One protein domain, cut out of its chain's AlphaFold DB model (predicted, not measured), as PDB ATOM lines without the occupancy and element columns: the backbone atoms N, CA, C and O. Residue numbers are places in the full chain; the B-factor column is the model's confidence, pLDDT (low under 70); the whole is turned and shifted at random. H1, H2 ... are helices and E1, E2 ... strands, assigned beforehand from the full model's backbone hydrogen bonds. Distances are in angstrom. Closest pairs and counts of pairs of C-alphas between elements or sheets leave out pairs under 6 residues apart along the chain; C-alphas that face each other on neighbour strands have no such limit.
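Overview. This is residues 26 to 137 of the 169 residues of an uncharacterized protein of Bacillus thuringiensis serovar pondicheriensis BGSC 4BA1 (UniProt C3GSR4). Three long helices, H1, H2 and H3, lie side by side in an up-and-down bundle, each running against the one before it in the chain, and a slender hairpin of two strands, E1 and E2, reaches away from one end of the bundle as a long arm. The arm joins the end of H1 to the start of H2, its tip at residues 65 to 70 stands free, and H3 folds back along H2. The printed part has 112 residues, with three named helices and two named strands in the order H1, E1, E2, H2, H3; the two strands form an antiparallel sheet, and the class is mostly helix. The whole is extended, with a radius of gyration of the C-alphas of 20.7 A and spans of 76 by 32 by 20 A, the arm adding to the longest.

Along the chain. H1 takes residues 26 to 51 and is 36.8 A long, beginning at C-alpha 26 at (251.691, 190.146, 305.147). E1, residues 57 to 66, measures 26.4 A and ends at C-alpha 66 at (215.457, 143.788, 320.577). E2, residues 69 to 77, measures 26.2 A. H2, residues 79 to 107, is the longest helix at 41.8 A. H3, residues 114 to 136, is 32.7 A long and ends at C-alpha 136 at (255.213, 161.688, 328.142).

Arrangement. H1 and H2 touch at a shallow tilt of 18 degrees, opposite ways; their closest C-alphas are those of Ile 34 and Leu 97, 6.4 A apart. H2 and H3 form a helical hairpin and touch at a shallow tilt of 27 degrees, opposite ways, with the closest C-alphas, those of Leu 87 and Thr 132, 6.8 A apart. H1 and H3 are near each other, with 11 pairs of C-alphas within 10 A. E1 and E2 form a hairpin of antiparallel strands, their directions at 161 degrees. N 57 and O 77, at 3.0 A, and N 66 and O 69, at 2.8 A, are within hydrogen-bond range. E1 and H2 are only just apart, at 8.1 A. H3 is apart from both strands. Every O i to N i+4 pair is within hydrogen-bond range in H1 and H2, and 18 of 19 in H3.

Size, cuts and confidence. The two C-alphas farthest apart, those of Ser 68 and Asp 111, are 76.7 A from each other. The printed part has no cut. The links H1 to E1, E1 to E2 and E2 to H2 are tight, and the link H2 to H3 is short, with 6 residues. The mean pLDDT of the printed part is 84.3; residues 53 to 54, 65 and 137 are under 70.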
ATOM      1  N   PRO A  26     251.508 191.580 304.922       89.06
ATOM      2  CA  PRO A  26     251.691 190.146 305.147       89.06
ATOM      3  C   PRO A  26     252.471 189.788 306.423       89.06
ATOM      4  O   PRO A  26     252.189 188.766 307.047       89.06
ATOM      5  N   ILE A  27     253.432 190.623 306.828       91.56
ATOM      6  CA  ILE A  27     254.222 190.436 308.054       91.56
ATOM      7  C   ILE A  27     253.363 190.654 309.298       91.56
ATOM      8  O   ILE A  27     253.451 189.884 310.254       91.56
ATOM      9  N   ASP A  28     252.482 191.651 309.269       91.00
ATOM     10  CA  ASP A  28     251.567 191.932 310.375       91.00
ATOM     11  C   ASP A  28     250.531 190.818 310.519       91.00
ATOM     12  O   ASP A  28     250.260 190.365 311.627       91.00
ATOM     13  N   MET A  29     250.026 190.291 309.403       91.81
ATOM     14  CA  MET A  29     249.148 189.119 309.421       91.81
ATOM     15  C   MET A  29     249.841 187.879 309.993       91.81
ATOM     16  O   MET A  29     249.227 187.103 310.725       91.81
ATOM     17  N   LEU A  30     251.119 187.675 309.658       92.94
ATOM     18  CA  LEU A  30     251.905 186.573 310.203       92.94
ATOM     19  C   LEU A  30     252.097 186.727 311.716       92.94
ATOM     20  O   LEU A  30     251.916 185.757 312.451       92.94
ATOM     21  N   TRP A  31     252.388 187.944 312.181       93.81
ATOM     22  CA  TRP A  31     252.460 188.261 313.606       93.81
ATOM     23  C   TRP A  31     251.141 187.984 314.330       93.81
ATOM     24  O   TRP A  31     251.122 187.260 315.324       93.81
ATOM     25  N   GLU A  32     250.023 188.489 313.800       93.69
ATOM     26  CA  GLU A  32     248.686 188.234 314.346       93.69
ATOM     27  C   GLU A  32     248.410 186.729 314.444       93.69
ATOM     28  O   GLU A  32     247.886 186.251 315.452       93.69
ATOM     29  N   ASN A  33     248.814 185.957 313.431       93.88
ATOM     30  CA  ASN A  33     248.653 184.509 313.436       93.88
ATOM     31  C   ASN A  33     249.475 183.834 314.547       93.88
ATOM     32  O   ASN A  33     248.933 182.994 315.267       93.88
ATOM     33  N   ILE A  34     250.736 184.239 314.736       94.12
ATOM     34  CA  ILE A  34     251.594 183.775 315.840       94.12
ATOM     35  C   ILE A  34     250.928 184.080 317.185       94.12
ATOM     36  O   ILE A  34     250.783 183.185 318.019       94.12
ATOM     37  N   THR A  35     250.461 185.317 317.385       93.50
ATOM     38  CA  THR A  35     249.806 185.734 318.632       93.50
ATOM     39  C   THR A  35     248.549 184.912 318.916       93.50
ATOM     40  O   THR A  35     248.360 184.436 320.040       93.50
ATOM     41  N   ILE A  36     247.692 184.708 317.910       93.56
ATOM     42  CA  ILE A  36     246.459 183.923 318.040       93.56
ATOM     43  C   ILE A  36     246.785 182.472 318.399       93.56
ATOM     44  O   ILE A  36     246.196 181.934 319.339       93.56
ATOM     45  N   GLN A  37     247.729 181.846 317.691       92.94
ATOM     46  CA  GLN A  37     248.100 180.454 317.938       92.94
ATOM     47  C   GLN A  37     248.707 180.266 319.327       92.94
ATOM     48  O   GLN A  37     248.244 179.406 320.078       92.94
ATOM     49  N   TYR A  38     249.668 181.105 319.712       93.38
ATOM     50  CA  TYR A  38     250.274 181.052 321.041       93.38
ATOM     51  C   TYR A  38     249.225 181.227 322.152       93.38
ATOM     52  O   TYR A  38     249.152 180.433 323.093       93.38
ATOM     53  N   THR A  39     248.321 182.199 321.996       92.31
ATOM     54  CA  THR A  39     247.225 182.436 322.950       92.31
ATOM     55  C   THR A  39     246.278 181.238 323.046       92.31
ATOM     56  O   THR A  39     245.864 180.853 324.145       92.31
ATOM     57  N   ALA A  40     245.927 180.629 321.910       92.00
ATOM     58  CA  ALA A  40     245.071 179.450 321.869       92.00
ATOM     59  C   ALA A  40     245.716 178.258 322.592       92.00
ATOM     60  O   ALA A  40     245.031 177.576 323.357       92.00
ATOM     61  N   ILE A  41     247.025 178.054 322.420       89.81
ATOM     62  CA  ILE A  41     247.775 176.987 323.090       89.81
ATOM     63  C   ILE A  41     247.779 177.191 324.610       89.81
ATOM     64  O   ILE A  41     247.378 176.280 325.339       89.81
ATOM     65  N   ILE A  42     248.110 178.393 325.099       90.25
ATOM     66  CA  ILE A  42     248.068 178.703 326.542       90.25
ATOM     67  C   ILE A  42     246.664 178.480 327.111       90.25
ATOM     68  O   ILE A  42     246.485 177.919 328.197       90.25
ATOM     69  N   ARG A  43     245.629 178.920 326.387       90.12
ATOM     70  CA  ARG A  43     244.241 178.723 326.813       90.12
ATOM     71  C   ARG A  43     243.893 177.238 326.894       90.12
ATOM     72  O   ARG A  43     243.257 176.824 327.864       90.12
ATOM     73  N   ALA A  44     244.300 176.450 325.903       88.38
ATOM     74  CA  ALA A  44     244.052 175.016 325.865       88.38
ATOM     75  C   ALA A  44     244.765 174.292 327.020       88.38
ATOM     76  O   ALA A  44     244.147 173.463 327.681       88.38
ATOM     77  N   GLN A  45     246.004 174.676 327.345       86.94
ATOM     78  CA  GLN A  45     246.742 174.174 328.512       86.94
ATOM     79  C   GLN A  45     246.008 174.425 329.827       86.94
ATOM     80  O   GLN A  45     245.826 173.500 330.617       86.94
ATOM     81  N   ARG A  46     245.524 175.654 330.047       86.94
ATOM     82  CA  ARG A  46     244.754 175.996 331.253       86.94
ATOM     83  C   ARG A  46     243.467 175.184 331.353       86.94
ATOM     84  O   ARG A  46     243.139 174.687 332.425       86.94
ATOM     85  N   LEU A  47     242.737 175.042 330.246       85.00
ATOM     86  CA  LEU A  47     241.510 174.246 330.224       85.00
ATOM     87  C   LEU A  47     241.796 172.770 330.497       85.00
ATOM     88  O   LEU A  47     241.086 172.180 331.307       85.00
ATOM     89  N   MET A  48     242.839 172.205 329.883       84.81
ATOM     90  CA  MET A  48     243.237 170.816 330.103       84.81
ATOM     91  C   MET A  48     243.605 170.564 331.566       84.81
ATOM     92  O   MET A  48     243.103 169.622 332.174       84.81
ATOM     93  N   PHE A  49     244.430 171.437 332.149       77.44
ATOM     94  CA  PHE A  49     244.855 171.298 333.537       77.44
ATOM     95  C   PHE A  49     243.713 171.519 334.532       77.44
ATOM     96  O   PHE A  49     243.717 170.906 335.581       77.44
ATOM     97  N   VAL A  50     242.722 172.368 334.254       71.06
ATOM     98  CA  VAL A  50     241.661 172.649 335.241       71.06
ATOM     99  C   VAL A  50     240.466 171.711 335.101       71.06
ATOM    100  O   VAL A  50     239.929 171.250 336.101       71.06
ATOM    101  N   LYS A  51     240.005 171.448 333.873       74.56
ATOM    102  CA  LYS A  51     238.723 170.759 333.655       74.56
ATOM    103  C   LYS A  51     238.843 169.249 333.505       74.56
ATOM    104  O   LYS A  51     237.852 168.565 333.724       74.56
ATOM    105  N   TYR A  52     240.010 168.738 333.121       70.06
ATOM    106  CA  TYR A  52     240.123 167.373 332.606       70.06
ATOM    107  C   TYR A  52     241.048 166.457 333.420       70.06
ATOM    108  O   TYR A  52     241.294 165.334 332.992       70.06
ATOM    109  N   GLN A  53     241.537 166.893 334.589       67.50
ATOM    110  CA  GLN A  53     242.426 166.084 335.441       67.50
ATOM    111  C   GLN A  53     241.797 164.763 335.910       67.50
ATOM    112  O   GLN A  53     242.498 163.763 336.016       67.50
ATOM    113  N   GLU A  54     240.482 164.736 336.140       66.19
ATOM    114  CA  GLU A  54     239.759 163.556 336.649       66.19
ATOM    115  C   GLU A  54     238.488 163.246 335.833       66.19
ATOM    116  O   GLU A  54     237.645 162.443 336.229       66.19
ATOM    117  N   ASP A  55     238.330 163.884 334.669       74.06
ATOM    118  CA  ASP A  55     237.094 163.831 333.887       74.06
ATOM    119  C   ASP A  55     236.995 162.541 333.059       74.06
ATOM    120  O   ASP A  55     237.531 162.435 331.950       74.06
ATOM    121  N   THR A  56     236.256 161.567 333.593       78.94
ATOM    122  CA  THR A  56     235.784 160.403 332.838       78.94
ATOM    123  C   THR A  56     234.418 160.715 332.238       78.94
ATOM    124  O   THR A  56     233.439 160.891 332.963       78.94
ATOM    125  N   THR A  57     234.334 160.744 330.909       81.44
ATOM    126  CA  THR A  57     233.064 160.965 330.201       81.44
ATOM    127  C   THR A  57     232.497 159.637 329.734       81.44
ATOM    128  O   THR A  57     233.230 158.778 329.251       81.44
ATOM    129  N   LYS A  58     231.181 159.475 329.880       83.56
ATOM    130  CA  LYS A  58     230.440 158.301 329.430       83.56
ATOM    131  C   LYS A  58     229.282 158.757 328.544       83.56
ATOM    132  O   LYS A  58     228.384 159.439 329.029       83.56
ATOM    133  N   GLU A  59     229.298 158.369 327.273       82.38
ATOM    134  CA  GLU A  59     228.267 158.718 326.289       82.38
ATOM    135  C   GLU A  59     227.596 157.458 325.735       82.38
ATOM    136  O   GLU A  59     228.247 156.442 325.485       82.38
ATOM    137  N   LEU A  60     226.271 157.496 325.572       78.31
ATOM    138  CA  LEU A  60     225.517 156.385 324.993       78.31
ATOM    139  C   LEU A  60     225.703 156.410 323.476       78.31
ATOM    140  O   LEU A  60     225.167 157.276 322.787       78.31
ATOM    141  N   ARG A  61     226.458 155.446 322.957       77.62
ATOM    142  CA  ARG A  61     226.815 155.367 321.541       77.62
ATOM    143  C   ARG A  61     225.707 154.737 320.707       77.62
ATOM    144  O   ARG A  61     225.502 155.103 319.550       77.62
ATOM    145  N   LYS A  62     224.993 153.766 321.284       76.50
ATOM    146  CA  LYS A  62     223.941 153.023 320.590       76.50
ATOM    147  C   LYS A  62     222.916 152.491 321.578       76.50
ATOM    148  O   LYS A  62     223.282 151.928 322.602       76.50
ATOM    149  N   ASN A  63     221.640 152.631 321.240       74.69
ATOM    150  CA  ASN A  63     220.543 151.961 321.927       74.69
ATOM    151  C   ASN A  63     219.756 151.168 320.888       74.69
ATOM    152  O   ASN A  63     219.296 151.733 319.891       74.69
ATOM    153  N   LYS A  64     219.648 149.858 321.088       78.06
ATOM    154  CA  LYS A  64     218.900 148.973 320.204       78.06
ATOM    155  C   LYS A  64     217.843 148.229 321.005       78.06
ATOM    156  O   LYS A  64     218.153 147.472 321.918       78.06
ATOM    157  N   VAL A  65     216.585 148.411 320.618       69.88
ATOM    158  CA  VAL A  65     215.485 147.584 321.119       69.88
ATOM    159  C   VAL A  65     215.500 146.261 320.358       69.88
ATOM    160  O   VAL A  65     215.514 146.241 319.127       69.88
ATOM    161  N   THR A  66     215.520 145.158 321.091       76.69
ATOM    162  CA  THR A  66     215.457 143.788 320.577       76.69
ATOM    163  C   THR A  66     214.211 143.093 321.117       76.69
ATOM    164  O   THR A  66     213.626 143.530 322.107       76.69
ATOM    165  N   GLU A  67     213.800 141.994 320.483       73.50
ATOM    166  CA  GLU A  67     212.629 141.199 320.898       73.50
ATOM    167  C   GLU A  67     212.727 140.692 322.352       73.50
ATOM    168  O   GLU A  67     211.709 140.448 322.994       73.50
ATOM    169  N   SER A  68     213.951 140.594 322.884       72.81
ATOM    170  CA  SER A  68     214.265 140.076 324.221       72.81
ATOM    171  C   SER A  68     214.642 141.159 325.248       72.81
ATOM    172  O   SER A  68     214.933 140.815 326.392       72.81
ATOM    173  N   GLY A  69     214.685 142.445 324.868       76.38
ATOM    174  CA  GLY A  69     215.120 143.540 325.750       76.38
ATOM    175  C   GLY A  69     215.849 144.681 325.033       76.38
ATOM    176  O   GLY A  69     215.703 144.863 323.827       76.38
ATOM    177  N   PHE A  70     216.651 145.455 325.768       72.81
ATOM    178  CA  PHE A  70     217.439 146.577 325.238       72.81
ATOM    179  C   PHE A  70     218.937 146.243 325.242       72.81
ATOM    180  O   PHE A  70     219.440 145.666 326.204       72.81
ATOM    181  N   GLU A  71     219.638 146.621 324.177       77.38
ATOM    182  CA  GLU A  71     221.097 146.570 324.055       77.38
ATOM    183  C   GLU A  71     221.632 148.009 324.027       77.38
ATOM    184  O   GLU A  71     221.318 148.780 323.116       77.38
ATOM    185  N   GLU A  72     222.418 148.378 325.039       83.12
ATOM    186  CA  GLU A  72     223.064 149.688 325.140       83.12
ATOM    187  C   GLU A  72     224.581 149.553 324.982       83.12
ATOM    188  O   GLU A  72     225.231 148.811 325.719       83.12
ATOM    189  N   GLU A  73     225.154 150.309 324.047       81.94
ATOM    190  CA  GLU A  73     226.599 150.436 323.855       81.94
ATOM    191  C   GLU A  73     227.042 151.803 324.380       81.94
ATOM    192  O   GLU A  73     226.550 152.840 323.927       81.94
ATOM    193  N   TRP A  74     227.965 151.811 325.341       81.62
ATOM    194  CA  TRP A  74     228.481 153.023 325.974       81.62
ATOM    195  C   TRP A  74     229.933 153.261 325.559       81.62
ATOM    196  O   TRP A  74     230.762 152.361 325.676       81.62
ATOM    197  N   GLU A  75     230.247 154.478 325.124       83.44
ATOM    198  CA  GLU A  75     231.619 154.936 324.926       83.44
ATOM    199  C   GLU A  75     232.099 155.610 326.213       83.44
ATOM    200  O   GLU A  75     231.434 156.500 326.749       83.44
ATOM    201  N   ILE A  76     233.232 155.152 326.744       84.69
ATOM    202  CA  ILE A  76     233.845 155.709 327.951       84.69
ATOM    203  C   ILE A  76     235.193 156.290 327.545       84.69
ATOM    204  O   ILE A  76     236.051 155.562 327.055       84.69
ATOM    205  N   GLN A  77     235.379 157.590 327.765       81.94
ATOM    206  CA  GLN A  77     236.661 158.264 327.587       81.94
ATOM    207  C   GLN A  77     237.246 158.605 328.950       81.94
ATOM    208  O   GLN A  77     236.677 159.408 329.698       81.94
ATOM    209  N   PHE A  78     238.391 158.005 329.262       85.06
ATOM    210  CA  PHE A  78     239.095 158.248 330.514       85.06
ATOM    211  C   PHE A  78     239.927 159.533 330.458       85.06
ATOM    212  O   PHE A  78     240.349 159.992 329.395       85.06
ATOM    213  N   ALA A  79     240.210 160.104 331.631       82.19
ATOM    214  CA  ALA A  79     241.013 161.320 331.754       82.19
ATOM    215  C   ALA A  79     242.418 161.173 331.132       82.19
ATOM    216  O   ALA A  79     242.908 162.095 330.482       82.19
ATOM    217  N   TRP A  80     243.046 159.999 331.266       79.75
ATOM    218  CA  TRP A  80     244.373 159.733 330.703       79.75
ATOM    219  C   TRP A  80     244.362 159.641 329.166       79.75
ATOM    220  O   TRP A  80     245.275 160.173 328.535       79.75
ATOM    221  N   ASP A  81     243.309 159.089 328.547       83.06
ATOM    222  CA  ASP A  81     243.131 159.082 327.082       83.06
ATOM    223  C   ASP A  81     242.994 160.505 326.524       83.06
ATOM    224  O   ASP A  81     243.634 160.883 325.533       83.06
ATOM    225  N   LYS A  82     242.183 161.334 327.193       84.75
ATOM    226  CA  LYS A  82     242.034 162.756 326.850       84.75
ATOM    227  C   LYS A  82     243.355 163.499 326.998       84.75
ATOM    228  O   LYS A  82     243.695 164.314 326.142       84.75
ATOM    229  N   HIS A  83     244.121 163.194 328.046       84.56
ATOM    230  CA  HIS A  83     245.433 163.790 328.276       84.56
ATOM    231  C   HIS A  83     246.439 163.410 327.184       84.56
ATOM    232  O   HIS A  83     247.060 164.298 326.603       84.56
ATOM    233  N   ALA A  84     246.535 162.132 326.812       85.25
ATOM    234  CA  ALA A  84     247.392 161.686 325.714       85.25
ATOM    235  C   ALA A  84     247.005 162.345 324.375       85.25
ATOM    236  O   ALA A  84     247.860 162.858 323.644       85.25
ATOM    237  N   THR A  85     245.704 162.405 324.076       87.38
ATOM    238  CA  THR A  85     245.174 163.081 322.880       87.38
ATOM    239  C   THR A  85     245.543 164.562 322.863       87.38
ATOM    240  O   THR A  85     245.999 165.085 321.842       87.38
ATOM    241  N   PHE A  86     245.406 165.229 324.008       88.25
ATOM    242  CA  PHE A  86     245.761 166.629 324.174       88.25
ATOM    243  C   PHE A  86     247.259 166.883 323.973       88.25
ATOM    244  O   PHE A  86     247.610 167.774 323.203       88.25
ATOM    245  N   LEU A  87     248.145 166.102 324.599       87.00
ATOM    246  CA  LEU A  87     249.598 166.267 324.445       87.00
ATOM    247  C   LEU A  87     250.039 166.073 322.986       87.00
ATOM    248  O   LEU A  87     250.904 166.793 322.486       87.00
ATOM    249  N   ASN A  88     249.409 165.143 322.265       86.88
ATOM    250  CA  ASN A  88     249.663 164.943 320.838       86.88
ATOM    251  C   ASN A  88     249.164 166.113 319.979       86.88
ATOM    252  O   ASN A  88     249.838 166.513 319.030       86.88
ATOM    253  N   ALA A  89     247.997 166.679 320.290       88.31
ATOM    254  CA  ALA A  89     247.511 167.884 319.618       88.31
ATOM    255  C   ALA A  89     248.406 169.102 319.917       88.31
ATOM    256  O   ALA A  89     248.734 169.860 319.007       88.31
ATOM    257  N   GLN A  90     248.851 169.247 321.168       88.19
ATOM    258  CA  GLN A  90     249.726 170.331 321.606       88.19
ATOM    259  C   GLN A  90     251.086 170.286 320.908       88.19
ATOM    260  O   GLN A  90     251.542 171.316 320.423       88.19
ATOM    261  N   SER A  91     251.705 169.106 320.801       87.12
ATOM    262  CA  SER A  91     252.982 168.936 320.095       87.12
ATOM    263  C   SER A  91     252.898 169.433 318.645       87.12
ATOM    264  O   SER A  91     253.720 170.246 318.227       87.12
ATOM    265  N   ARG A  92     251.839 169.063 317.910       90.44
ATOM    266  CA  ARG A  92     251.613 169.541 316.534       90.44
ATOM    267  C   ARG A  92     251.425 171.057 316.468       90.44
ATOM    268  O   ARG A  92     252.000 171.702 315.595       90.44
ATOM    269  N   ALA A  93     250.641 171.618 317.390       89.19
ATOM    270  CA  ALA A  93     250.421 173.061 317.462       89.19
ATOM    271  C   ALA A  93     251.731 173.822 317.723       89.19
ATOM    272  O   ALA A  93     251.972 174.850 317.093       89.19
ATOM    273  N   MET A  94     252.609 173.288 318.579       89.94
ATOM    274  CA  MET A  94     253.929 173.872 318.827       89.94
ATOM    275  C   MET A  94     254.834 173.817 317.600       89.94
ATOM    276  O   MET A  94     255.484 174.813 317.297       89.94
ATOM    277  N   THR A  95     254.840 172.716 316.843       90.81
ATOM    278  CA  THR A  95     255.586 172.644 315.576       90.81
ATOM    279  C   THR A  95     255.113 173.707 314.585       90.81
ATOM    280  O   THR A  95     255.934 174.388 313.973       90.81
ATOM    281  N   THR A  96     253.797 173.892 314.434       92.44
ATOM    282  CA  THR A  96     253.253 174.947 313.564       92.44
ATOM    283  C   THR A  96     253.662 176.339 314.045       92.44
ATOM    284  O   THR A  96     254.092 177.158 313.233       92.44
ATOM    285  N   LEU A  97     253.587 176.602 315.351       92.69
ATOM    286  CA  LEU A  97     253.980 177.888 315.922       92.69
ATOM    287  C   LEU A  97     255.474 178.183 315.707       92.69
ATOM    288  O   LEU A  97     255.803 179.286 315.273       92.69
ATOM    289  N   SER A  98     256.362 177.202 315.918       90.75
ATOM    290  CA  SER A  98     257.798 177.332 315.616       90.75
ATOM    291  C   SER A  98     258.035 177.707 314.148       90.75
ATOM    292  O   SER A  98     258.721 178.686 313.867       90.75
ATOM    293  N   GLN A  99     257.369 177.027 313.209       93.19
ATOM    294  CA  GLN A  99     257.494 177.331 311.778       93.19
ATOM    295  C   GLN A  99     257.007 178.741 311.413       93.19
ATOM    296  O   GLN A  99     257.550 179.371 310.502       93.19
ATOM    297  N   LEU A 100     255.965 179.249 312.077       93.00
ATOM    298  CA  LEU A 100     255.483 180.614 311.853       93.00
ATOM    299  C   LEU A 100     256.463 181.649 312.391       93.00
ATOM    300  O   LEU A 100     256.735 182.634 311.706       93.00
ATOM    301  N   ILE A 101     257.025 181.394 313.570       90.81
ATOM    302  CA  ILE A 101     258.058 182.231 314.178       90.81
ATOM    303  C   ILE A 101     259.292 182.306 313.272       90.81
ATOM    304  O   ILE A 101     259.752 183.402 312.969       90.81
ATOM    305  N   GLU A 102     259.775 181.176 312.753       90.69
ATOM    306  CA  GLU A 102     260.896 181.137 311.801       90.69
ATOM    307  C   GLU A 102     260.597 181.880 310.492       90.69
ATOM    308  O   GLU A 102     261.479 182.482 309.876       90.69
ATOM    309  N   ARG A 103     259.353 181.821 310.004       91.69
ATOM    310  CA  ARG A 103     258.937 182.606 308.832       91.69
ATOM    311  C   ARG A 103     258.937 184.098 309.143       91.69
ATOM    312  O   ARG A 103     259.369 184.869 308.294       91.69
ATOM    313  N   PHE A 104     258.481 184.496 310.327       92.44
ATOM    314  CA  PHE A 104     258.455 185.899 310.726       92.44
ATOM    315  C   PHE A 104     259.872 186.445 310.880       92.44
ATOM    316  O   PHE A 104     260.183 187.474 310.297       92.44
ATOM    317  N   ASP A 105     260.749 185.722 311.574       88.44
ATOM    318  CA  ASP A 105     262.133 186.139 311.824       88.44
ATOM    319  C   ASP A 105     262.942 186.321 310.525       88.44
ATOM    320  O   ASP A 105     263.789 187.203 310.431       88.44
ATOM    321  N   ARG A 106     262.636 185.532 309.485       89.38
ATOM    322  CA  ARG A 106     263.259 185.666 308.156       89.38
ATOM    323  C   ARG A 106     262.742 186.843 307.330       89.38
ATOM    324  O   ARG A 106     263.452 187.296 306.437       89.38
ATOM    325  N   LEU A 107     261.493 187.253 307.534       89.06
ATOM    326  CA  LEU A 107     260.818 188.230 306.675       89.06
ATOM    327  C   LEU A 107     260.683 189.616 307.322       89.06
ATOM    328  O   LEU A 107     260.508 190.601 306.606       89.06
ATOM    329  N   ALA A 108     260.724 189.694 308.651       86.12
ATOM    330  CA  ALA A 108     260.670 190.948 309.386       86.12
ATOM    331  C   ALA A 108     261.966 191.752 309.205       86.12
ATOM    332  O   ALA A 108     263.049 191.196 309.016       86.12
ATOM    333  N   SER A 109     261.853 193.082 309.273       81.69
ATOM    334  CA  SER A 109     263.026 193.962 309.255       81.69
ATOM    335  C   SER A 109     263.907 193.712 310.480       81.69
ATOM    336  O   SER A 109     263.410 193.326 311.540       81.69
ATOM    337  N   VAL A 110     265.207 193.997 310.364       75.00
ATOM    338  CA  VAL A 110     266.153 193.862 311.482       75.00
ATOM    339  C   VAL A 110     265.718 194.714 312.679       75.00
ATOM    340  O   VAL A 110     265.766 194.229 313.805       75.00
ATOM    341  N   ASP A 111     265.190 195.912 312.410       75.00
ATOM    342  CA  ASP A 111     264.722 196.881 313.412       75.00
ATOM    343  C   ASP A 111     263.273 196.650 313.877       75.00
ATOM    344  O   ASP A 111     262.669 197.509 314.532       75.00
ATOM    345  N   ASP A 112     262.656 195.524 313.505       83.00
ATOM    346  CA  ASP A 112     261.289 195.236 313.921       83.00
ATOM    347  C   ASP A 112     261.245 194.972 315.433       83.00
ATOM    348  O   ASP A 112     261.747 193.966 315.939       83.00
ATOM    349  N   LYS A 113     260.598 195.884 316.167       84.19
ATOM    350  CA  LYS A 113     260.472 195.839 317.633       84.19
ATOM    351  C   LYS A 113     259.863 194.533 318.150       84.19
ATOM    352  O   LYS A 113     260.103 194.168 319.297       84.19
ATOM    353  N   ARG A 114     259.100 193.817 317.317       86.75
ATOM    354  CA  ARG A 114     258.466 192.537 317.668       86.75
ATOM    355  C   ARG A 114     259.459 191.383 317.774       86.75
ATOM    356  O   ARG A 114     259.117 190.352 318.342       86.75
ATOM    357  N   ARG A 115     260.697 191.534 317.287       79.94
ATOM    358  CA  ARG A 115     261.737 190.500 317.427       79.94
ATOM    359  C   ARG A 115     262.113 190.238 318.888       79.94
ATOM    360  O   ARG A 115     262.301 189.089 319.261       79.94
ATOM    361  N   LEU A 116     262.081 191.266 319.739       81.69
ATOM    362  CA  LEU A 116     262.259 191.089 321.186       81.69
ATOM    363  C   LEU A 116     261.143 190.232 321.803       81.69
ATOM    364  O   LEU A 116     261.387 189.402 322.677       81.69
ATOM    365  N   GLU A 117     259.903 190.410 321.342       85.12
ATOM    366  CA  GLU A 117     258.780 189.579 321.786       85.12
ATOM    367  C   GLU A 117     258.891 188.145 321.248       85.12
ATOM    368  O   GLU A 117     258.522 187.201 321.950       85.12
ATOM    369  N   LEU A 118     259.451 187.959 320.048       85.69
ATOM    370  CA  LEU A 118     259.724 186.634 319.491       85.69
ATOM    371  C   LEU A 118     260.678 185.812 320.350       85.69
ATOM    372  O   LEU A 118     260.423 184.625 320.538       85.69
ATOM    373  N   ASP A 119     261.750 186.406 320.864       84.44
ATOM    374  CA  ASP A 119     262.732 185.662 321.660       84.44
ATOM    375  C   ASP A 119     262.101 185.110 322.942       84.44
ATOM    376  O   ASP A 119     262.302 183.947 323.304       84.44
ATOM    377  N   LYS A 120     261.219 185.897 323.565       86.44
ATOM    378  CA  LYS A 120     260.412 185.435 324.695       86.44
ATOM    379  C   LYS A 120     259.482 184.282 324.300       86.44
ATOM    380  O   LYS A 120     259.400 183.291 325.022       86.44
ATOM    381  N   LEU A 121     258.798 184.391 323.157       87.56
ATOM    382  CA  LEU A 121     257.920 183.327 322.660       87.56
ATOM    383  C   LEU A 121     258.692 182.035 322.372       87.56
ATOM    384  O   LEU A 121     258.217 180.958 322.729       87.56
ATOM    385  N   LYS A 122     259.884 182.127 321.771       87.25
ATOM    386  CA  LYS A 122     260.766 180.977 321.519       87.25
ATOM    387  C   LYS A 122     261.121 180.270 322.830       87.25
ATOM    388  O   LYS A 122     260.936 179.059 322.930       87.25
ATOM    389  N   ALA A 123     261.531 181.022 323.853       88.69
ATOM    390  CA  ALA A 123     261.852 180.464 325.166       88.69
ATOM    391  C   ALA A 123     260.647 179.766 325.829       88.69
ATOM    392  O   ALA A 123     260.778 178.660 326.360       88.69
ATOM    393  N   ASP A 124     259.457 180.373 325.763       85.25
ATOM    394  CA  ASP A 124     258.230 179.779 326.311       85.25
ATOM    395  C   ASP A 124     257.840 178.474 325.591       85.25
ATOM    396  O   ASP A 124     257.373 177.519 326.224       85.25
ATOM    397  N   ILE A 125     258.038 178.412 324.270       86.38
ATOM    398  CA  ILE A 125     257.771 177.219 323.458       86.38
ATOM    399  C   ILE A 125     258.726 176.089 323.831       86.38
ATOM    400  O   ILE A 125     258.262 174.975 324.070       86.38
ATOM    401  N   GLU A 126     260.026 176.366 323.914       86.88
ATOM    402  CA  GLU A 126     261.039 175.368 324.270       86.88
ATOM    403  C   GLU A 126     260.783 174.784 325.658       86.88
ATOM    404  O   GLU A 126     260.699 173.566 325.827       86.88
ATOM    405  N   LYS A 127     260.501 175.648 326.640       87.94
ATOM    406  CA  LYS A 127     260.090 175.206 327.975       87.94
ATOM    407  C   LYS A 127     258.863 174.295 327.919       87.94
ATOM    408  O   LYS A 127     258.829 173.252 328.566       87.94
ATOM    409  N   THR A 128     257.857 174.672 327.134       84.81
ATOM    410  CA  THR A 128     256.621 173.895 327.017       84.81
ATOM    411  C   THR A 128     256.838 172.540 326.341       84.81
ATOM    412  O   THR A 128     256.234 171.545 326.751       84.81
ATOM    413  N   LYS A 129     257.683 172.476 325.306       83.94
ATOM    414  CA  LYS A 129     258.057 171.218 324.648       83.94
ATOM    415  C   LYS A 129     258.778 170.293 325.626       83.94
ATOM    416  O   LYS A 129     258.378 169.139 325.746       83.94
ATOM    417  N   ALA A 130     259.753 170.819 326.369       85.12
ATOM    418  CA  ALA A 130     260.487 170.064 327.381       85.12
ATOM    419  C   ALA A 130     259.558 169.534 328.487       85.12
ATOM    420  O   ALA A 130     259.609 168.356 328.839       85.12
ATOM    421  N   ASP A 131     258.646 170.373 328.989       81.06
ATOM    422  CA  ASP A 131     257.636 169.945 329.960       81.06
ATOM    423  C   ASP A 131     256.729 168.844 329.391       81.06
ATOM    424  O   ASP A 131     256.437 167.868 330.077       81.06
ATOM    425  N   THR A 132     256.319 168.959 328.126       80.38
ATOM    426  CA  THR A 132     255.485 167.953 327.452       80.38
ATOM    427  C   THR A 132     256.202 166.614 327.311       80.38
ATOM    428  O   THR A 132     255.597 165.575 327.571       80.38
ATOM    429  N   ALA A 133     257.474 166.626 326.923       79.25
ATOM    430  CA  ALA A 133     258.277 165.419 326.753       79.25
ATOM    431  C   ALA A 133     258.513 164.683 328.074       79.25
ATOM    432  O   ALA A 133     258.255 163.482 328.175       79.25
ATOM    433  N   ARG A 134     258.868 165.434 329.123       78.50
ATOM    434  CA  ARG A 134     258.995 164.906 330.486       78.50
ATOM    435  C   ARG A 134     257.702 164.241 330.961       78.50
ATOM    436  O   ARG A 134     257.736 163.189 331.585       78.50
ATOM    437  N   ILE A 135     256.542 164.834 330.660       75.88
ATOM    438  CA  ILE A 135     255.234 164.261 331.025       75.88
ATOM    439  C   ILE A 135     254.930 162.984 330.227       75.88
ATOM    440  O   ILE A 135     254.300 162.072 330.759       75.88
ATOM    441  N   LYS A 136     255.373 162.895 328.968       72.19
ATOM    442  CA  LYS A 136     255.213 161.688 328.142       72.19
ATOM    443  C   LYS A 136     256.131 160.533 328.558       72.19
ATOM    444  O   LYS A 136     255.874 159.407 328.142       72.19
ATOM    445  N   GLY A 137     257.149 160.786 329.384       60.72
ATOM    446  CA  GLY A 137     258.137 159.779 329.771       60.72
ATOM    447  C   GLY A 137     259.119 159.437 328.647       60.72
ATOM    448  O   GLY A 137     259.682 158.345 328.643       60.72
TER     449      GLY A 137